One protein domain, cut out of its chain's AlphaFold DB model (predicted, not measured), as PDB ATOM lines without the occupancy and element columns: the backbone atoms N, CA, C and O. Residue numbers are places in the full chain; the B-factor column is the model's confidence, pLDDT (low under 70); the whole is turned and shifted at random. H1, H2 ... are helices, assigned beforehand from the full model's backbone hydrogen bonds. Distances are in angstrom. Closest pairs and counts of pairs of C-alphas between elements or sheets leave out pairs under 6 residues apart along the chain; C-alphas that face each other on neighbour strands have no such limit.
ATOM      1  N   GLY A   2     148.831  26.278 -30.350       50.34
ATOM      2  CA  GLY A   2     149.435  25.256 -29.469       50.34
ATOM      3  C   GLY A   2     150.228  25.766 -28.253       50.34
ATOM      4  O   GLY A   2     150.410  25.019 -27.306       50.34
ATOM      5  N   GLN A   3     150.685  27.022 -28.245       46.44
ATOM      6  CA  GLN A   3     151.705  27.482 -27.286       46.44
ATOM      7  C   GLN A   3     151.145  27.924 -25.916       46.44
ATOM      8  O   GLN A   3     151.796  27.716 -24.903       46.44
ATOM      9  N   LEU A   4     149.919  28.467 -25.868       54.81
ATOM     10  CA  LEU A   4     149.258  28.915 -24.626       54.81
ATOM     11  C   LEU A   4     148.690  27.755 -23.787       54.81
ATOM     12  O   LEU A   4     148.685  27.827 -22.564       54.81
ATOM     13  N   THR A   5     148.229  26.678 -24.430       56.19
ATOM     14  CA  THR A   5     147.715  25.487 -23.728       56.19
ATOM     15  C   THR A   5     148.834  24.670 -23.082       56.19
ATOM     16  O   THR A   5     148.614  24.104 -22.015       56.19
ATOM     17  N   LEU A   6     150.024  24.631 -23.699       56.69
ATOM     18  CA  LEU A   6     151.202  23.962 -23.134       56.69
ATOM     19  C   LEU A   6     151.633  24.630 -21.817       56.69
ATOM     20  O   LEU A   6     151.768  23.945 -20.813       56.69
ATOM     21  N   GLN A   7     151.683  25.968 -21.780       72.19
ATOM     22  CA  GLN A   7     152.096  26.711 -20.584       72.19
ATOM     23  C   GLN A   7     151.181  26.473 -19.363       72.19
ATOM     24  O   GLN A   7     151.668  26.373 -18.244       72.19
ATOM     25  N   LEU A   8     149.863  26.321 -19.556       80.62
ATOM     26  CA  LEU A   8     148.934  26.083 -18.444       80.62
ATOM     27  C   LEU A   8     149.210  24.758 -17.714       80.62
ATOM     28  O   LEU A   8     149.243  24.726 -16.489       80.62
ATOM     29  N   PHE A   9     149.366  23.654 -18.450       85.62
ATOM     30  CA  PHE A   9     149.561  22.336 -17.832       85.62
ATOM     31  C   PHE A   9     150.965  22.139 -17.257       85.62
ATOM     32  O   PHE A   9     151.116  21.296 -16.364       85.62
ATOM     33  N   ASP A  10     151.935  22.910 -17.752       87.00
ATOM     34  CA  ASP A  10     153.288  22.999 -17.205       87.00
ATOM     35  C   ASP A  10     153.297  23.778 -15.875       87.00
ATOM     36  O   ASP A  10     153.984  23.376 -14.940       87.00
ATOM     37  N   ASP A  11     152.478  24.833 -15.755       86.19
ATOM     38  CA  ASP A  11     152.372  25.668 -14.545       86.19
ATOM     39  C   ASP A  11     151.510  25.033 -13.425       86.19
ATOM     40  O   ASP A  11     151.561  25.458 -12.267       86.19
ATOM     41  N   ILE A  12     150.678  24.033 -13.742       88.31
ATOM     42  CA  ILE A  12     149.771  23.383 -12.779       88.31
ATOM     43  C   ILE A  12     150.457  22.227 -12.048       88.31
ATOM     44  O   ILE A  12     150.821  21.209 -12.643       88.31
ATOM     45  N   HIS A  13     150.530  22.340 -10.721       87.12
ATOM     46  CA  HIS A  13     151.224  21.370  -9.870       87.12
ATOM     47  C   HIS A  13     150.296  20.457  -9.047       87.12
ATOM     48  O   HIS A  13     150.772  19.468  -8.497       87.12
ATOM     49  N   THR A  14     148.995  20.756  -8.953       88.81
ATOM     50  CA  THR A  14     148.023  19.959  -8.178       88.81
ATOM     51  C   THR A  14     147.081  19.165  -9.085       88.81
ATOM     52  O   THR A  14     146.853  19.532 -10.244       88.81
ATOM     53  N   GLU A  15     146.537  18.060  -8.570       91.75
ATOM     54  CA  GLU A  15     145.600  17.211  -9.315       91.75
ATOM     55  C   GLU A  15     144.279  17.947  -9.572       91.75
ATOM     56  O   GLU A  15     143.742  17.897 -10.676       91.75
ATOM     57  N   GLU A  16     143.809  18.718  -8.599       91.56
ATOM     58  CA  GLU A  16     142.533  19.431  -8.631       91.56
ATOM     59  C   GLU A  16     142.550  20.564  -9.660       91.56
ATOM     60  O   GLU A  16     141.629  20.700 -10.470       91.56
ATOM     61  N   CYS A  17     143.638  21.344  -9.712       92.00
ATOM     62  CA  CYS A  17     143.800  22.356 -10.755       92.00
ATOM     63  C   CYS A  17     143.928  21.711 -12.140       92.00
ATOM     64  O   CYS A  17     143.440  22.276 -13.121       92.00
ATOM     65  N   ARG A  18     144.546  20.525 -12.240       93.06
ATOM     66  CA  ARG A  18     144.675  19.796 -13.510       93.06
ATOM     67  C   ARG A  18     143.321  19.279 -13.986       93.06
ATOM     68  O   ARG A  18     143.013  19.432 -15.166       93.06
ATOM     69  N   ALA A  19     142.506  18.732 -13.087       94.31
ATOM     70  CA  ALA A  19     141.147  18.287 -13.376       94.31
ATOM     71  C   ALA A  19     140.270  19.451 -13.862       94.31
ATOM     72  O   ALA A  19     139.676  19.366 -14.941       94.31
ATOM     73  N   PHE A  20     140.284  20.583 -13.148       94.62
ATOM     74  CA  PHE A  20     139.558  21.782 -13.571       94.62
ATOM     75  C   PHE A  20     140.053  22.314 -14.924       94.62
ATOM     76  O   PHE A  20     139.244  22.662 -15.783       94.62
ATOM     77  N   ALA A  21     141.369  22.347 -15.160       93.31
ATOM     78  CA  ALA A  21     141.929  22.775 -16.441       93.31
ATOM     79  C   ALA A  21     141.509  21.856 -17.601       93.31
ATOM     80  O   ALA A  21     141.191  22.351 -18.683       93.31
ATOM     81  N   CYS A  22     141.456  20.538 -17.385       94.44
ATOM     82  CA  CYS A  22     140.935  19.589 -18.370       94.44
ATOM     83  C   CYS A  22     139.462  19.866 -18.700       94.44
ATOM     84  O   CYS A  22     139.121  19.974 -19.879       94.44
ATOM     85  N   ALA A  23     138.609  20.042 -17.684       95.81
ATOM     86  CA  ALA A  23     137.197  20.372 -17.880       95.81
ATOM     87  C   ALA A  23     137.026  21.716 -18.608       95.81
ATOM     88  O   ALA A  23     136.310  21.799 -19.603       95.81
ATOM     89  N   TRP A  24     137.778  22.745 -18.204       93.50
ATOM     90  CA  TRP A  24     137.788  24.047 -18.870       93.50
ATOM     91  C   TRP A  24     138.151  23.940 -20.354       93.50
ATOM     92  O   TRP A  24     137.475  24.542 -21.190       93.50
ATOM     93  N   GLN A  25     139.195  23.171 -20.696       92.75
ATOM     94  CA  GLN A  25     139.605  22.934 -22.087       92.75
ATOM     95  C   GLN A  25     138.543  22.162 -22.883       92.75
ATOM     96  O   GLN A  25     138.317  22.473 -24.052       92.75
ATOM     97  N   ALA A  26     137.852  21.209 -22.255       95.69
ATOM     98  CA  ALA A  26     136.747  20.490 -22.878       95.69
ATOM     99  C   ALA A  26     135.546  21.413 -23.154       95.69
ATOM    100  O   ALA A  26     135.093  21.494 -24.296       95.69
ATOM    101  N   TRP A  27     135.080  22.172 -22.156       96.19
ATOM    102  CA  TRP A  27     133.925  23.073 -22.287       96.19
ATOM    103  C   TRP A  27     134.123  24.144 -23.353       96.19
ATOM    104  O   TRP A  27     133.186  24.537 -24.048       96.19
ATOM    105  N   ARG A  28     135.347  24.660 -23.468       93.94
ATOM    106  CA  ARG A  28     135.651  25.754 -24.389       93.94
ATOM    107  C   ARG A  28     135.935  25.300 -25.819       93.94
ATOM    108  O   ARG A  28     135.885  26.130 -26.725       93.94
ATOM    109  N   GLY A  29     136.297  24.029 -26.018       92.94
ATOM    110  CA  GLY A  29     136.736  23.500 -27.306       92.94
ATOM    111  C   GLY A  29     137.796  24.388 -27.966       92.94
ATOM    112  O   GLY A  29     138.898  24.573 -27.450       92.94
ATOM    113  N   THR A  30     137.454  24.966 -29.117       91.88
ATOM    114  CA  THR A  30     138.357  25.812 -29.910       91.88
ATOM    115  C   THR A  30     138.198  27.316 -29.682       91.88
ATOM    116  O   THR A  30     138.945  28.070 -30.304       91.88
ATOM    117  N   ASP A  31     137.251  27.770 -28.847       91.38
ATOM    118  CA  ASP A  31     136.948  29.205 -28.652       91.38
ATOM    119  C   ASP A  31     138.073  29.907 -27.862       91.38
ATOM    120  O   ASP A  31     139.190  29.415 -27.851       91.38
ATOM    121  N   VAL A  32     137.869  31.005 -27.125       88.94
ATOM    122  CA  VAL A  32     138.884  31.539 -26.163       88.94
ATOM    123  C   VAL A  32     138.513  31.248 -24.702       88.94
ATOM    124  O   VAL A  32     139.377  30.954 -23.878       88.94
ATOM    125  N   ALA A  33     137.218  31.221 -24.408       91.50
ATOM    126  CA  ALA A  33     136.632  30.871 -23.120       91.50
ATOM    127  C   ALA A  33     135.357  30.042 -23.372       91.50
ATOM    128  O   ALA A  33     134.801  30.133 -24.471       91.50
ATOM    129  N   PRO A  34     134.902  29.216 -22.414       93.19
ATOM    130  CA  PRO A  34     133.674  28.453 -22.578       93.19
ATOM    131  C   PRO A  34     132.457  29.378 -22.635       93.19
ATOM    132  O   PRO A  34     132.384  30.396 -21.945       93.19
ATOM    133  N   LYS A  35     131.469  28.999 -23.446       92.56
ATOM    134  CA  LYS A  35     130.131  29.594 -23.373       92.56
ATOM    135  C   LYS A  35     129.442  29.075 -22.121       92.56
ATOM    136  O   LYS A  35     129.631  27.919 -21.756       92.56
ATOM    137  N   GLN A  36     128.574  29.884 -21.517       90.81
ATOM    138  CA  GLN A  36     127.809  29.469 -20.335       90.81
ATOM    139  C   GLN A  36     127.054  28.149 -20.567       90.81
ATOM    140  O   GLN A  36     127.051  27.287 -19.700       90.81
ATOM    141  N   SER A  37     126.466  27.966 -21.753       94.50
ATOM    142  CA  SER A  37     125.727  26.752 -22.125       94.50
ATOM    143  C   SER A  37     126.595  25.500 -22.287       94.50
ATOM    144  O   SER A  37     126.047  24.415 -22.430       94.50
ATOM    145  N   SER A  38     127.918  25.653 -22.347       95.69
ATOM    146  CA  SER A  38     128.878  24.557 -22.516       95.69
ATOM    147  C   SER A  38     129.541  24.150 -21.200       95.69
ATOM    148  O   SER A  38     130.325  23.207 -21.193       95.69
ATOM    149  N   VAL A  39     129.267  24.869 -20.106       94.94
ATOM    150  CA  VAL A  39     129.795  24.548 -18.779       94.94
ATOM    151  C   VAL A  39     128.884  23.519 -18.119       94.94
ATOM    152  O   VAL A  39     127.739  23.821 -17.781       94.94
ATOM    153  N   HIS A  40     129.426  22.325 -17.904       94.75
ATOM    154  CA  HIS A  40     128.775  21.212 -17.219       94.75
ATOM    155  C   HIS A  40     129.430  21.034 -15.853       94.75
ATOM    156  O   HIS A  40     130.497  20.440 -15.732       94.75
ATOM    157  N   ILE A  41     128.836  21.622 -14.813       91.69
ATOM    158  CA  ILE A  41     129.460  21.701 -13.482       91.69
ATOM    159  C   ILE A  41     129.672  20.319 -12.842       91.69
ATOM    160  O   ILE A  41     130.537  20.153 -11.985       91.69
ATOM    161  N   GLU A  42     128.914  19.322 -13.293       94.69
ATOM    162  CA  GLU A  42     129.075  17.912 -12.961       94.69
ATOM    163  C   GLU A  42     130.458  17.350 -13.333       94.69
ATOM    164  O   GLU A  42     130.956  16.479 -12.617       94.69
ATOM    165  N   ASP A  43     131.121  17.890 -14.362       96.56
ATOM    166  CA  ASP A  43     132.465  17.458 -14.779       96.56
ATOM    167  C   ASP A  43     133.541  17.809 -13.742       96.56
ATOM    168  O   ASP A  43     134.614  17.211 -13.739       96.56
ATOM    169  N   ILE A  44     133.249  18.772 -12.862       96.12
ATOM    170  CA  ILE A  44     134.139  19.231 -11.788       96.12
ATOM    171  C   ILE A  44     133.525  19.021 -10.398       96.12
ATOM    172  O   ILE A  44     133.833  19.741  -9.445       96.12
ATOM    173  N   ALA A  45     132.594  18.068 -10.264       95.75
ATOM    174  CA  ALA A  45     131.844  17.868  -9.026       95.75
ATOM    175  C   ALA A  45     132.750  17.624  -7.807       95.75
ATOM    176  O   ALA A  45     132.404  18.013  -6.689       95.75
TER     177      ALA A  45
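This is residues 2 to 45 of the 121 residues of an uncharacterized protein of Rhodospirillaceae bacterium (UniProt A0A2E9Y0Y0). The printed part is a flat, zigzag chain of helix and loop: H1 and H2 run opposite ways like the two sides of a narrow, loosely closed V, and the long link of residues 29 to 40 then folds back so that the short H3 packs on H2 from the side away from H1. H2, the longest helix, is in the middle. The printed part has 44 residues, with three named helices in the order H1, H2, H3 and no named strand; the class is all helix. It is only just compact, close to loose, with a radius of gyration of the C-alphas of 10.7 A, and the C-alphas span 28 by 24 by 9 A.

Begin at Gly 2, the first printed residue, and step to C-alpha 3 at (151.705, 27.482, -27.286), where H1 starts. H1 holds residues 3 to 11 and measures 12.9 A from first to last C-alpha. After three residues, look at C-alpha 15 at (145.600, 17.211, -9.315): here H2 begins, residues 15 to 28, and it runs 20.0 A to C-alpha 28 at (135.651, 25.754, -24.389). Residues 29 to 40 hold no named element. H3 then takes residues 41 to 44, 5.6 A long, and ends at C-alpha 44 at (134.139, 19.231, -11.788).

Start from H1 and compare it with H2. They are close but not clearly touching, with 2 pairs of C-alphas within 8 A; the closest C-alphas, those of Phe 9 and Arg 18, are 7.0 A apart. Their lines stand at a shallow tilt of 22 degrees, and they run opposite ways. Now look at H2 and H3: they touch, H2 with residues 19 to 23 alone, and their closest C-alphas, those of Phe 20 and Ile 44, are 6.2 A apart. H1 and H3 are apart. In the backbone, every O i to N i+4 pair of H2 is within hydrogen-bond range, while H1 has 2 of 5 such pairs within range and 2 of 6 of its O i to N i+3 pairs; H3 is too short for an O i to N i+4 pair, and its one O i to N i+3 pair is within range.

The two C-alphas farthest apart are those of His 13 and Ser 37, at 28.8 A. The printed part runs from residue 2 to residue 45 and has no cut. The link from H1 to H2 is tight, with 3 residues, and the link from H2 to H3 is long, with 12. In the B-factor column the mean pLDDT of the printed part is 87.3; residues 2 to 6, of which 3 to 6 belong to H1, are under 70, which is low confidence.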